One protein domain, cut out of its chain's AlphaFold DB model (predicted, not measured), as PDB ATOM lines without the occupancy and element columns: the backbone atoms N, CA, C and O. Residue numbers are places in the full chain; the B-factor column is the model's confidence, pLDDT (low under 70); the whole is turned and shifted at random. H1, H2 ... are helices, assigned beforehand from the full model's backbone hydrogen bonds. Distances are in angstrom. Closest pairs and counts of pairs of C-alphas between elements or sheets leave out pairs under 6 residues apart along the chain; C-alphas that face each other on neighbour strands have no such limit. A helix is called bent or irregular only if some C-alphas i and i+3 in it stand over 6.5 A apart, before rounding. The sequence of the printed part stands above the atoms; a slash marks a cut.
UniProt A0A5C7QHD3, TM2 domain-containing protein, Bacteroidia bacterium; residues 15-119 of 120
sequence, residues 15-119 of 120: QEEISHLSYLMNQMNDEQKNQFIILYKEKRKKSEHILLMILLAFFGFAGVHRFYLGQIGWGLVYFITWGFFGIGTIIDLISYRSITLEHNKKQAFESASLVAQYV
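Overview. This is residues 15 to 119 of the 120 residues of the protein "TM2 domain-containing protein" of Bacteroidia bacterium (UniProt A0A5C7QHD3). A long helix, H6, bends into a wide V; H1 and H2 pack on its arm H6b, H3 packs on its arm H6a, and H4 sits between H3 and H5. The printed part has 105 residues with six named helices, H1 to H6 in order; its class is all helix. It is loose, with a radius of gyration of the C-alphas of 16.0 A and spans of 50 by 25 by 15 A.

Along the chain. Find C-alpha 15 at (573.076, 380.359, 396.943), where H1 begins, running to 25. Then come H2, residues 30 to 43, H3, 47 to 58, H4, 64 to 68, and H5, 72 to 80. H6, 84 to 118, one helix by its hydrogen bonds, is bent: C-alphas 94 and 97 are 7.9 A apart. Its arms are H6a, 84 to 94, irregular with C-alphas 85 and 88 7.4 A apart, and H6b, 97 to 118, 31.3 A long, ending at C-alpha 118 (562.875, 354.132, 401.082).

Arrangement. H1 touches H6b at a shallow tilt of 10 degrees, closest C-alphas Glu 17 and Leu 101, 6.8 A. H2 touches H6b, closest Tyr 40 and Ser 111, 5.6 A. H3 touches H6a, closest Phe 58 and Thr 89, 6.5 A. H4 touches H3, closest Met 53 and His 65, 5.5 A, and H5, closest Arg 66 and Gly 75, 4.8 A. Every O i to N i+4 pair is within hydrogen-bond range in H1 to H5 and H6b; in H6a, 5 of 7.

Size, cuts and confidence. The farthest C-alphas, Asn 29 and Phe 85, are 49.7 A apart. The printed part has no cut and no long link; look for pLDDT under 70 at residues 82 to 85.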
ATOM      1  N   GLN A  15     573.688 380.092 395.632       92.44
ATOM      2  CA  GLN A  15     573.076 380.359 396.943       92.44
ATOM      3  C   GLN A  15     571.592 379.978 396.987       92.44
ATOM      4  O   GLN A  15     571.081 379.528 398.015       92.44
ATOM      5  N   GLU A  16     570.903 380.114 395.857       93.75
ATOM      6  CA  GLU A  16     569.509 379.708 395.715       93.75
ATOM      7  C   GLU A  16     569.365 378.179 395.781       93.75
ATOM      8  O   GLU A  16     568.487 377.668 396.477       93.75
ATOM      9  N   GLU A  17     570.273 377.444 395.132       95.06
ATOM     10  CA  GLU A  17     570.344 375.981 395.200       95.06
ATOM     11  C   GLU A  17     570.622 375.517 396.640       95.06
ATOM     12  O   GLU A  17     569.904 374.662 397.153       95.06
ATOM     13  N   ILE A  18     571.568 376.149 397.347       95.19
ATOM     14  CA  ILE A  18     571.857 375.857 398.765       95.19
ATOM     15  C   ILE A  18     570.629 376.069 399.645       95.19
ATOM     16  O   ILE A  18     570.328 375.230 400.498       95.19
ATOM     17  N   SER A  19     569.924 377.182 399.453       94.25
ATOM     18  CA  SER A  19     568.723 377.509 400.223       94.25
ATOM     19  C   SER A  19     567.643 376.447 400.013       94.25
ATOM     20  O   SER A  19     567.037 375.978 400.977       94.25
ATOM     21  N   HIS A  20     567.464 375.998 398.769       95.44
ATOM     22  CA  HIS A  20     566.509 374.950 398.429       95.44
ATOM     23  C   HIS A  20     566.883 373.582 399.023       95.44
ATOM     24  O   HIS A  20     566.040 372.931 399.639       95.44
ATOM     25  N   LEU A  21     568.147 373.161 398.907       95.62
ATOM     26  CA  LEU A  21     568.624 371.911 399.510       95.62
ATOM     27  C   LEU A  21     568.489 371.940 401.032       95.62
ATOM     28  O   LEU A  21     568.011 370.977 401.626       95.62
ATOM     29  N   SER A  22     568.851 373.061 401.656       93.88
ATOM     30  CA  SER A  22     568.728 373.233 403.105       93.88
ATOM     31  C   SER A  22     567.268 373.117 403.544       93.88
ATOM     32  O   SER A  22     566.976 372.417 404.508       93.88
ATOM     33  N   TYR A  23     566.341 373.726 402.797       94.00
ATOM     34  CA  TYR A  23     564.907 373.602 403.050       94.00
ATOM     35  C   TYR A  23     564.419 372.144 402.999       94.00
ATOM     36  O   TYR A  23     563.734 371.706 403.923       94.00
ATOM     37  N   LEU A  24     564.808 371.375 401.974       94.19
ATOM     38  CA  LEU A  24     564.441 369.955 401.857       94.19
ATOM     39  C   LEU A  24     565.048 369.108 402.985       94.19
ATOM     40  O   LEU A  24     564.387 368.237 403.548       94.19
ATOM     41  N   MET A  25     566.297 369.387 403.347       93.19
ATOM     42  CA  MET A  25     567.037 368.642 404.365       93.19
ATOM     43  C   MET A  25     566.604 368.956 405.800       93.19
ATOM     44  O   MET A  25     566.895 368.165 406.696       93.19
ATOM     45  N   ASN A  26     565.923 370.079 406.050       91.56
ATOM     46  CA  ASN A  26     565.470 370.452 407.395       91.56
ATOM     47  C   ASN A  26     564.532 369.408 408.021       91.56
ATOM     48  O   ASN A  26     564.468 369.310 409.243       91.56
ATOM     49  N   GLN A  27     563.837 368.619 407.199       86.50
ATOM     50  CA  GLN A  27     562.901 367.580 407.643       86.50
ATOM     51  C   GLN A  27     563.537 366.181 407.720       86.50
ATOM     52  O   GLN A  27     562.857 365.220 408.059       86.50
ATOM     53  N   MET A  28     564.827 366.055 407.399       92.94
ATOM     54  CA  MET A  28     565.533 364.776 407.317       92.94
ATOM     55  C   MET A  28     566.404 364.525 408.554       92.94
ATOM     56  O   MET A  28     567.040 365.446 409.084       92.94
ATOM     57  N   ASN A  29     566.510 363.261 408.967       93.69
ATOM     58  CA  ASN A  29     567.542 362.825 409.910       93.69
ATOM     59  C   ASN A  29     568.934 362.790 409.230       93.69
ATOM     60  O   ASN A  29     569.065 363.041 408.028       93.69
ATOM     61  N   ASP A  30     570.002 362.530 409.983       92.06
ATOM     62  CA  ASP A  30     571.361 362.579 409.422       92.06
ATOM     63  C   ASP A  30     571.642 361.469 408.398       92.06
ATOM     64  O   ASP A  30     572.361 361.704 407.423       92.06
ATOM     65  N   GLU A  31     571.030 360.296 408.555       91.88
ATOM     66  CA  GLU A  31     571.136 359.199 407.590       91.88
ATOM     67  C   GLU A  31     570.441 359.550 406.267       91.88
ATOM     68  O   GLU A  31     571.051 359.477 405.197       91.88
ATOM     69  N   GLN A  32     569.208 360.050 406.345       94.50
ATOM     70  CA  GLN A  32     568.431 360.550 405.215       94.50
ATOM     71  C   GLN A  32     569.164 361.683 404.492       94.50
ATOM     72  O   GLN A  32     569.239 361.667 403.265       94.50
ATOM     73  N   LYS A  33     569.783 362.625 405.218       94.25
ATOM     74  CA  LYS A  33     570.606 363.689 404.612       94.25
ATOM     75  C   LYS A  33     571.768 363.117 403.804       94.25
ATOM     76  O   LYS A  33     572.020 363.590 402.699       94.25
ATOM     77  N   ASN A  34     572.470 362.114 404.324       93.00
ATOM     78  CA  ASN A  34     573.603 361.514 403.621       93.00
ATOM     79  C   ASN A  34     573.154 360.786 402.345       93.00
ATOM     80  O   ASN A  34     573.734 361.009 401.281       93.00
ATOM     81  N   GLN A  35     572.086 359.984 402.424       93.88
ATOM     82  CA  GLN A  35     571.524 359.287 401.259       93.88
ATOM     83  C   GLN A  35     570.989 360.266 400.211       93.88
ATOM     84  O   GLN A  35     571.250 360.120 399.015       93.88
ATOM     85  N   PHE A  36     570.307 361.315 400.664       95.88
ATOM     86  CA  PHE A  36     569.808 362.386 399.812       95.88
ATOM     87  C   PHE A  36     570.933 363.027 399.007       95.88
ATOM     88  O   PHE A  36     570.821 363.151 397.790       95.88
ATOM     89  N   ILE A  37     572.031 363.391 399.668       94.94
ATOM     90  CA  ILE A  37     573.169 364.036 399.015       94.94
ATOM     91  C   ILE A  37     573.838 363.116 397.996       94.94
ATOM     92  O   ILE A  37     574.237 363.600 396.938       94.94
ATOM     93  N   ILE A  38     573.943 361.814 398.274       93.88
ATOM     94  CA  ILE A  38     574.497 360.836 397.329       93.88
ATOM     95  C   ILE A  38     573.647 360.791 396.053       93.88
ATOM     96  O   ILE A  38     574.176 361.008 394.960       93.88
ATOM     97  N   LEU A  39     572.332 360.599 396.194       95.25
ATOM     98  CA  LEU A  39     571.399 360.522 395.063       95.25
ATOM     99  C   LEU A  39     571.329 361.836 394.279       95.25
ATOM    100  O   LEU A  39     571.367 361.854 393.047       95.25
ATOM    101  N   TYR A  40     571.262 362.955 394.995       96.50
ATOM    102  CA  TYR A  40     571.215 364.270 394.381       96.50
ATOM    103  C   TYR A  40     572.511 364.580 393.624       96.50
ATOM    104  O   TYR A  40     572.448 365.049 392.490       96.50
ATOM    105  N   LYS A  41     573.684 364.270 394.194       95.38
ATOM    106  CA  LYS A  41     574.985 364.486 393.543       95.38
ATOM    107  C   LYS A  41     575.100 363.746 392.212       95.38
ATOM    108  O   LYS A  41     575.689 364.289 391.283       95.38
ATOM    109  N   GLU A  42     574.550 362.539 392.119       94.44
ATOM    110  CA  GLU A  42     574.547 361.747 390.886       94.44
ATOM    111  C   GLU A  42     573.663 362.377 389.797       94.44
ATOM    112  O   GLU A  42     574.032 362.433 388.622       94.44
ATOM    113  N   LYS A  43     572.497 362.897 390.191       94.38
ATOM    114  CA  LYS A  43     571.511 363.478 389.273       94.38
ATOM    115  C   LYS A  43     571.809 364.928 388.881       94.38
ATOM    116  O   LYS A  43     571.402 365.351 387.797       94.38
ATOM    117  N   ARG A  44     572.489 365.688 389.746       95.38
ATOM    118  CA  ARG A  44     572.794 367.113 389.570       95.38
ATOM    119  C   ARG A  44     573.636 367.353 388.318       95.38
ATOM    120  O   ARG A  44     574.620 366.659 388.065       95.38
ATOM    121  N   LYS A  45     573.301 368.395 387.558       94.81
ATOM    122  CA  LYS A  45     574.082 368.846 386.400       94.81
ATOM    123  C   LYS A  45     574.860 370.117 386.730       94.81
ATOM    124  O   LYS A  45     574.353 371.004 387.414       94.81
ATOM    125  N   LYS A  46     576.098 370.200 386.234       93.62
ATOM    126  CA  LYS A  46     576.926 371.407 386.344       93.62
ATOM    127  C   LYS A  46     576.522 372.431 385.294       93.62
ATOM    128  O   LYS A  46     576.348 372.076 384.124       93.62
ATOM    129  N   SER A  47     576.457 373.700 385.690       92.50
ATOM    130  CA  SER A  47     576.068 374.786 384.772       92.50
ATOM    131  C   SER A  47     577.066 374.944 383.621       92.50
ATOM    132  O   SER A  47     576.679 375.219 382.490       92.50
ATOM    133  N   GLU A  48     578.351 374.708 383.889       92.31
ATOM    134  CA  GLU A  48     579.434 374.782 382.900       92.31
ATOM    135  C   GLU A  48     579.283 373.745 381.782       92.31
ATOM    136  O   GLU A  48     579.513 374.052 380.616       92.31
ATOM    137  N   HIS A  49     578.842 372.527 382.108       93.12
ATOM    138  CA  HIS A  49     578.627 371.487 381.099       93.12
ATOM    139  C   HIS A  49     577.477 371.875 380.166       93.12
ATOM    140  O   HIS A  49     577.565 371.687 378.956       93.12
ATOM    141  N   ILE A  50     576.409 372.449 380.728       92.12
ATOM    142  CA  ILE A  50     575.257 372.935 379.961       92.12
ATOM    143  C   ILE A  50     575.664 374.097 379.064       92.12
ATOM    144  O   ILE A  50     575.308 374.096 377.889       92.12
ATOM    145  N   LEU A  51     576.482 375.018 379.575       92.62
ATOM    146  CA  LEU A  51     577.077 376.082 378.775       92.62
ATOM    147  C   LEU A  51     577.867 375.511 377.588       92.62
ATOM    148  O   LEU A  51     577.586 375.873 376.450       92.62
ATOM    149  N   LEU A  52     578.788 374.569 377.821       92.00
ATOM    150  CA  LEU A  52     579.567 373.931 376.751       92.00
ATOM    151  C   LEU A  52     578.671 373.277 375.688       92.00
ATOM    152  O   LEU A  52     578.916 373.445 374.495       92.00
ATOM    153  N   MET A  53     577.608 372.579 376.098       90.06
ATOM    154  CA  MET A  53     576.652 371.984 375.157       90.06
ATOM    155  C   MET A  53     575.877 373.033 374.357       90.06
ATOM    156  O   MET A  53     575.639 372.817 373.173       90.06
ATOM    157  N   ILE A  54     575.505 374.166 374.964       89.75
ATOM    158  CA  ILE A  54     574.855 375.283 374.261       89.75
ATOM    159  C   ILE A  54     575.803 375.882 373.215       89.75
ATOM    160  O   ILE A  54     575.386 376.118 372.082       89.75
ATOM    161  N   LEU A  55     577.085 376.078 373.554       88.50
ATOM    162  CA  LEU A  55     578.082 376.556 372.591       88.50
ATOM    163  C   LEU A  55     578.246 375.572 371.429       88.50
ATOM    164  O   LEU A  55     578.224 375.989 370.279       88.50
ATOM    165  N   LEU A  56     578.352 374.268 371.699       87.62
ATOM    166  CA  LEU A  56     578.426 373.245 370.648       87.62
ATOM    167  C   LEU A  56     577.155 373.209 369.787       87.62
ATOM    168  O   LEU A  56     577.236 373.056 368.568       87.62
ATOM    169  N   ALA A  57     575.986 373.404 370.399       83.62
ATOM    170  CA  ALA A  57     574.711 373.465 369.694       83.62
ATOM    171  C   ALA A  57     574.638 374.644 368.708       83.62
ATOM    172  O   ALA A  57     573.960 374.534 367.687       83.62
ATOM    173  N   PHE A  58     575.374 375.733 368.962       80.56
ATOM    174  CA  PHE A  58     575.490 376.871 368.046       80.56
ATOM    175  C   PHE A  58     576.204 376.517 366.726       80.56
ATOM    176  O   PHE A  58     575.901 377.111 365.697       80.56
ATOM    177  N   PHE A  59     577.099 375.518 366.721       79.31
ATOM    178  CA  PHE A  59     577.904 375.133 365.549       79.31
ATOM    179  C   PHE A  59     577.312 373.994 364.696       79.31
ATOM    180  O   PHE A  59     577.950 373.573 363.734       79.31
ATOM    181  N   GLY A  60     576.107 373.497 365.000       70.31
ATOM    182  CA  GLY A  60     575.429 372.529 364.120       70.31
ATOM    183  C   GLY A  60     574.522 371.501 364.795       70.31
ATOM    184  O   GLY A  60     573.819 370.778 364.097       70.31
ATOM    185  N   PHE A  61     574.486 371.444 366.129       74.38
ATOM    186  CA  PHE A  61     573.676 370.476 366.883       74.38
ATOM    187  C   PHE A  61     572.597 371.164 367.730       74.38
ATOM    188  O   PHE A  61     572.574 371.057 368.959       74.38
ATOM    189  N   ALA A  62     571.705 371.907 367.071       77.06
ATOM    190  CA  ALA A  62     570.658 372.674 367.739       77.06
ATOM    191  C   ALA A  62     569.756 371.786 368.621       77.06
ATOM    192  O   ALA A  62     569.227 370.767 368.180       77.06
ATOM    193  N   GLY A  63     569.556 372.196 369.879       76.38
ATOM    194  CA  GLY A  63     568.611 371.560 370.805       76.38
ATOM    195  C   GLY A  63     569.150 370.382 371.628       76.38
ATOM    196  O   GLY A  63     568.439 369.913 372.517       76.38
ATOM    197  N   VAL A  64     570.393 369.925 371.418       85.00
ATOM    198  CA  VAL A  64     570.983 368.792 372.174       85.00
ATOM    199  C   VAL A  64     571.024 369.045 373.684       85.00
ATOM    200  O   VAL A  64     570.704 368.160 374.479       85.00
ATOM    201  N   HIS A  65     571.333 370.272 374.103       85.31
ATOM    202  CA  HIS A  65     571.353 370.658 375.516       85.31
ATOM    203  C   HIS A  65     569.977 370.529 376.189       85.31
ATOM    204  O   HIS A  65     569.906 370.183 377.367       85.31
ATOM    205  N   ARG A  66     568.873 370.736 375.453       87.81
ATOM    206  CA  ARG A  66     567.503 370.555 375.970       87.81
ATOM    207  C   ARG A  66     567.176 369.080 376.195       87.81
ATOM    208  O   ARG A  66     566.575 368.746 377.215       87.81
ATOM    209  N   PHE A  67     567.629 368.192 375.308       88.00
ATOM    210  CA  PHE A  67     567.503 366.747 375.519       88.00
ATOM    211  C   PHE A  67     568.316 366.273 376.727       88.00
ATOM    212  O   PHE A  67     567.801 365.502 377.535       88.00
ATOM    213  N   TYR A  68     569.534 366.791 376.911       88.75
ATOM    214  CA  TYR A  68     570.362 366.474 378.080       88.75
ATOM    215  C   TYR A  68     569.692 366.850 379.410       88.75
ATOM    216  O   TYR A  68     569.825 366.144 380.408       88.75
ATOM    217  N   LEU A  69     568.936 367.949 379.418       87.31
ATOM    218  CA  LEU A  69     568.166 368.425 380.570       87.31
ATOM    219  C   LEU A  69     566.831 367.682 380.778       87.31
ATOM    220  O   LEU A  69     566.064 368.041 381.675       87.31
ATOM    221  N   GLY A  70     566.520 366.679 379.947       85.69
ATOM    222  CA  GLY A  70     565.250 365.945 379.976       85.69
ATOM    223  C   GLY A  70     564.057 366.737 379.429       85.69
ATOM    224  O   GLY A  70     562.913 366.304 379.550       85.69
ATOM    225  N   GLN A  71     564.291 367.896 378.812       86.06
ATOM    226  CA  GLN A  71     563.257 368.761 378.241       86.06
ATOM    227  C   GLN A  71     562.972 368.363 376.786       86.06
ATOM    228  O   GLN A  71     563.183 369.141 375.858       86.06
ATOM    229  N   ILE A  72     562.489 367.132 376.590       85.06
ATOM    230  CA  ILE A  72     562.331 366.495 375.268       85.06
ATOM    231  C   ILE A  72     561.451 367.332 374.328       85.06
ATOM    232  O   ILE A  72     561.804 367.511 373.167       85.06
ATOM    233  N   GLY A  73     560.346 367.899 374.829       85.31
ATOM    234  CA  GLY A  73     559.463 368.753 374.026       85.31
ATOM    235  C   GLY A  73     560.184 369.985 373.464       85.31
ATOM    236  O   GLY A  73     560.123 370.242 372.264       85.31
ATOM    237  N   TRP A  74     560.943 370.696 374.305       84.62
ATOM    238  CA  TRP A  74     561.757 371.836 373.871       84.62
ATOM    239  C   TRP A  74     562.887 371.415 372.930       84.62
ATOM    240  O   TRP A  74     563.145 372.107 371.948       84.62
ATOM    241  N   GLY A  75     563.524 370.271 373.189       83.44
ATOM    242  CA  GLY A  75     564.534 369.703 372.298       83.44
ATOM    243  C   GLY A  75     563.986 369.426 370.899       83.44
ATOM    244  O   GLY A  75     564.618 369.797 369.914       83.44
ATOM    245  N   LEU A  76     562.781 368.856 370.798       84.75
ATOM    246  CA  LEU A  76     562.139 368.566 369.517       84.75
ATOM    247  C   LEU A  76     561.759 369.845 368.762       84.75
ATOM    248  O   LEU A  76     561.991 369.928 367.558       84.75
ATOM    249  N   VAL A  77     561.241 370.859 369.464       84.75
ATOM    250  CA  VAL A  77     560.976 372.180 368.870       84.75
ATOM    251  C   VAL A  77     562.262 372.762 368.290       84.75
ATOM    252  O   VAL A  77     562.269 373.170 367.134       84.75
ATOM    253  N   TYR A  78     563.365 372.747 369.041       80.56
ATOM    254  CA  TYR A  78     564.657 373.229 368.548       80.56
ATOM    255  C   TYR A  78     565.164 372.394 367.369       80.56
ATOM    256  O   TYR A  78     565.674 372.955 366.412       80.56
ATOM    257  N   PHE A  79     564.990 371.078 367.383       81.06
ATOM    258  CA  PHE A  79     565.448 370.219 366.295       81.06
ATOM    259  C   PHE A  79     564.676 370.468 364.987       81.06
ATOM    260  O   PHE A  79     565.283 370.669 363.939       81.06
ATOM    261  N   ILE A  80     563.342 370.535 365.051       80.50
ATOM    262  CA  ILE A  80     562.471 370.745 363.878       80.50
ATOM    263  C   ILE A  80     562.617 372.165 363.311       80.50
ATOM    264  O   ILE A  80     562.453 372.382 362.114       80.50
ATOM    265  N   THR A  81     562.957 373.137 364.158       78.81
ATOM    266  CA  THR A  81     563.099 374.551 363.774       78.81
ATOM    267  C   THR A  81     564.546 374.970 363.507       78.81
ATOM    268  O   THR A  81     564.815 376.158 363.325       78.81
ATOM    269  N   TRP A  82     565.489 374.018 363.514       67.50
ATOM    270  CA  TRP A  82     566.932 374.275 363.394       67.50
ATOM    271  C   TRP A  82     567.456 375.299 364.429       67.50
ATOM    272  O   TRP A  82     568.244 376.195 364.131       67.50
ATOM    273  N   GLY A  83     566.957 375.215 365.663       63.22
ATOM    274  CA  GLY A  83     567.281 376.105 366.782       63.22
ATOM    275  C   GLY A  83     566.724 377.523 366.634       63.22
ATOM    276  O   GLY A  83     567.266 378.448 367.242       63.22
ATOM    277  N   PHE A  84     565.699 377.702 365.792       58.44
ATOM    278  CA  PHE A  84     565.101 378.980 365.380       58.44
ATOM    279  C   PHE A  84     566.160 380.044 365.007       58.44
ATOM    280  O   PHE A  84     566.257 381.107 365.621       58.44
ATOM    281  N   PHE A  85     566.998 379.729 364.005       64.56
ATOM    282  CA  PHE A  85     568.063 380.599 363.456       64.56
ATOM    283  C   PHE A  85     569.146 381.041 364.463       64.56
ATOM    284  O   PHE A  85     569.819 382.051 364.270       64.56
ATOM    285  N   GLY A  86     569.328 380.296 365.557       70.94
ATOM    286  CA  GLY A  86     570.304 380.616 366.602       70.94
ATOM    287  C   GLY A  86     569.790 381.591 367.663       70.94
ATOM    288  O   GLY A  86     570.436 381.735 368.698       70.94
ATOM    289  N   ILE A  87     568.604 382.187 367.487       82.00
ATOM    290  CA  ILE A  87     567.981 383.063 368.495       82.00
ATOM    291  C   ILE A  87     567.658 382.269 369.763       82.00
ATOM    292  O   ILE A  87     567.962 382.719 370.867       82.00
ATOM    293  N   GLY A  88     567.107 381.060 369.615       83.19
ATOM    294  CA  GLY A  88     566.832 380.187 370.756       83.19
ATOM    295  C   GLY A  88     568.104 379.835 371.532       83.19
ATOM    296  O   GLY A  88     568.155 379.953 372.753       83.19
ATOM    297  N   THR A  89     569.177 379.498 370.815       82.62
ATOM    298  CA  THR A  89     570.483 379.199 371.420       82.62
ATOM    299  C   THR A  89     571.083 380.416 372.136       82.62
ATOM    300  O   THR A  89     571.685 380.251 373.193       82.62
ATOM    301  N   ILE A  90     570.890 381.637 371.620       86.88
ATOM    302  CA  ILE A  90     571.330 382.881 372.279       86.88
ATOM    303  C   ILE A  90     570.554 383.124 373.578       86.88
ATOM    304  O   ILE A  90     571.161 383.452 374.597       86.88
ATOM    305  N   ILE A  91     569.231 382.942 373.570       88.56
ATOM    306  CA  ILE A  91     568.416 383.048 374.789       88.56
ATOM    307  C   ILE A  91     568.904 382.032 375.826       88.56
ATOM    308  O   ILE A  91     569.124 382.377 376.987       88.56
ATOM    309  N   ASP A  92     569.171 380.800 375.394       88.06
ATOM    310  CA  ASP A  92     569.677 379.745 376.270       88.06
ATOM    311  C   ASP A  92     571.078 380.056 376.807       88.06
ATOM    312  O   ASP A  92     571.358 379.763 377.967       88.06
ATOM    313  N   LEU A  93     571.931 380.723 376.026       89.94
ATOM    314  CA  LEU A  93     573.249 381.185 376.466       89.94
ATOM    315  C   LEU A  93     573.158 382.212 377.603       89.94
ATOM    316  O   LEU A  93     574.014 382.225 378.483       89.94
ATOM    317  N   ILE A  94     572.127 383.059 377.615       92.62
ATOM    318  CA  ILE A  94     571.899 384.034 378.692       92.62
ATOM    319  C   ILE A  94     571.244 383.347 379.899       92.62
ATOM    320  O   ILE A  94     571.592 383.619 381.048       92.62
ATOM    321  N   SER A  95     570.321 382.416 379.652       92.25
ATOM    322  CA  SER A  95     569.502 381.781 380.689       92.25
ATOM    323  C   SER A  95     570.043 380.444 381.219       92.25
ATOM    324  O   SER A  95     569.409 379.854 382.095       92.25
ATOM    325  N   TYR A  96     571.208 379.962 380.767       93.50
ATOM    326  CA  TYR A  96     571.716 378.619 381.103       93.50
ATOM    327  C   TYR A  96     571.789 378.340 382.609       93.50
ATOM    328  O   TYR A  96     571.468 377.234 383.043       93.50
ATOM    329  N   ARG A  97     572.169 379.336 383.425       93.44
ATOM    330  CA  ARG A  97     572.239 379.196 384.891       93.44
ATOM    331  C   ARG A  97     570.865 378.955 385.502       93.44
ATOM    332  O   ARG A  97     570.725 378.068 386.333       93.44
ATOM    333  N   SER A  98     569.858 379.709 385.061       94.19
ATOM    334  CA  SER A  98     568.476 379.550 385.524       94.19
ATOM    335  C   SER A  98     567.912 378.199 385.088       94.19
ATOM    336  O   SER A  98     567.377 377.464 385.909       94.19
ATOM    337  N   ILE A  99     568.131 377.808 383.830       93.12
ATOM    338  CA  ILE A  99     567.693 376.505 383.313       93.12
ATOM    339  C   ILE A  99     568.343 375.351 384.098       93.12
ATOM    340  O   ILE A  99     567.666 374.389 384.464       93.12
ATOM    341  N   THR A 100     569.647 375.452 384.379       94.81
ATOM    342  CA  THR A 100     570.381 374.456 385.176       94.81
ATOM    343  C   THR A 100     569.838 374.382 386.596       94.81
ATOM    344  O   THR A 100     569.617 373.291 387.116       94.81
ATOM    345  N   LEU A 101     569.600 375.539 387.215       95.81
ATOM    346  CA  LEU A 101     569.075 375.626 388.568       95.81
ATOM    347  C   LEU A 101     567.698 374.968 388.681       95.81
ATOM    348  O   LEU A 101     567.488 374.163 389.582       95.81
ATOM    349  N   GLU A 102     566.784 375.259 387.757       94.62
ATOM    350  CA  GLU A 102     565.447 374.661 387.754       94.62
ATOM    351  C   GLU A 102     565.502 373.140 387.557       94.62
ATOM    352  O   GLU A 102     564.815 372.395 388.259       94.62
ATOM    353  N   HIS A 103     566.379 372.653 386.672       95.25
ATOM    354  CA  HIS A 103     566.625 371.217 386.543       95.25
ATOM    355  C   HIS A 103     567.141 370.619 387.860       95.25
ATOM    356  O   HIS A 103     566.594 369.631 388.346       95.25
ATOM    357  N   ASN A 104     568.148 371.229 388.485       96.25
ATOM    358  CA  ASN A 104     568.728 370.709 389.720       96.25
ATOM    359  C   ASN A 104     567.757 370.763 390.908       96.25
ATOM    360  O   ASN A 104     567.744 369.826 391.702       96.25
ATOM    361  N   LYS A 105     566.909 371.796 391.022       96.62
ATOM    362  CA  LYS A 105     565.826 371.854 392.021       96.62
ATOM    363  C   LYS A 105     564.853 370.691 391.844       96.62
ATOM    364  O   LYS A 105     564.511 370.022 392.816       96.62
ATOM    365  N   LYS A 106     564.460 370.391 390.600       96.19
ATOM    366  CA  LYS A 106     563.619 369.225 390.302       96.19
ATOM    367  C   LYS A 106     564.298 367.919 390.729       96.19
ATOM    368  O   LYS A 106     563.684 367.122 391.436       96.19
ATOM    369  N   GLN A 107     565.573 367.729 390.381       96.81
ATOM    370  CA  GLN A 107     566.328 366.539 390.790       96.81
ATOM    371  C   GLN A 107     566.493 366.443 392.315       96.81
ATOM    372  O   GLN A 107     566.482 365.337 392.859       96.81
ATOM    373  N   ALA A 108     566.628 367.572 393.015       96.69
ATOM    374  CA  ALA A 108     566.653 367.617 394.473       96.69
ATOM    375  C   ALA A 108     565.312 367.157 395.055       96.69
ATOM    376  O   ALA A 108     565.290 366.253 395.882       96.69
ATOM    377  N   PHE A 109     564.186 367.685 394.578       96.06
ATOM    378  CA  PHE A 109     562.873 367.239 395.039       96.06
ATOM    379  C   PHE A 109     562.651 365.734 394.815       96.06
ATOM    380  O   PHE A 109     562.247 365.027 395.735       96.06
ATOM    381  N   GLU A 110     562.986 365.221 393.627       95.31
ATOM    382  CA  GLU A 110     562.906 363.785 393.332       95.31
ATOM    383  C   GLU A 110     563.825 362.945 394.229       95.31
ATOM    384  O   GLU A 110     563.466 361.850 394.646       95.31
ATOM    385  N   SER A 111     565.029 363.430 394.535       96.12
ATOM    386  CA  SER A 111     565.950 362.709 395.424       96.12
ATOM    387  C   SER A 111     565.427 362.697 396.862       96.12
ATOM    388  O   SER A 111     565.523 361.680 397.542       96.12
ATOM    389  N   ALA A 112     564.825 363.802 397.315       95.25
ATOM    390  CA  ALA A 112     564.220 363.906 398.637       95.25
ATOM    391  C   ALA A 112     563.008 362.978 398.787       95.25
ATOM    392  O   ALA A 112     562.883 362.308 399.810       95.25
ATOM    393  N   SER A 113     562.145 362.892 397.767       93.88
ATOM    394  CA  SER A 113     560.977 362.004 397.800       93.88
ATOM    395  C   SER A 113     561.369 360.525 397.812       93.88
ATOM    396  O   SER A 113     560.783 359.752 398.567       93.88
ATOM    397  N   LEU A 114     562.401 360.137 397.053       93.56
ATOM    398  CA  LEU A 114     562.948 358.778 397.087       93.56
ATOM    399  C   LEU A 114     563.495 358.433 398.477       93.56
ATOM    400  O   LEU A 114     563.169 357.383 399.024       93.56
ATOM    401  N   VAL A 115     564.280 359.322 399.089       94.00
ATOM    402  CA  VAL A 115     564.799 359.087 400.445       94.00
ATOM    403  C   VAL A 115     563.667 358.960 401.456       94.00
ATOM    404  O   VAL A 115     563.665 358.012 402.231       94.00
ATOM    405  N   ALA A 116     562.673 359.847 401.409       91.38
ATOM    406  CA  ALA A 116     561.524 359.783 402.309       91.38
ATOM    407  C   ALA A 116     560.717 358.478 402.164       91.38
ATOM    408  O   ALA A 116     560.115 358.016 403.130       91.38
ATOM    409  N   GLN A 117     560.699 357.876 400.971       90.75
ATOM    410  CA  GLN A 117     559.974 356.634 400.703       90.75
ATOM    411  C   GLN A 117     560.743 355.375 401.134       90.75
ATOM    412  O   GLN A 117     560.125 354.416 401.600       90.75
ATOM    413  N   TYR A 118     562.067 355.353 400.953       86.69
ATOM    414  CA  TYR A 118     562.875 354.132 401.082       86.69
ATOM    415  C   TYR A 118     563.816 354.115 402.294       86.69
ATOM    416  O   TYR A 118     564.278 353.039 402.674       86.69
ATOM    417  N   VAL A 119     564.089 355.264 402.915       81.12
ATOM    418  CA  VAL A 119     564.975 355.389 404.083       81.12
ATOM    419  C   VAL A 119     564.121 355.716 405.308       81.12
ATOM    420  O   VAL A 119     563.650 356.846 405.467       81.12
TER     421      VAL A 119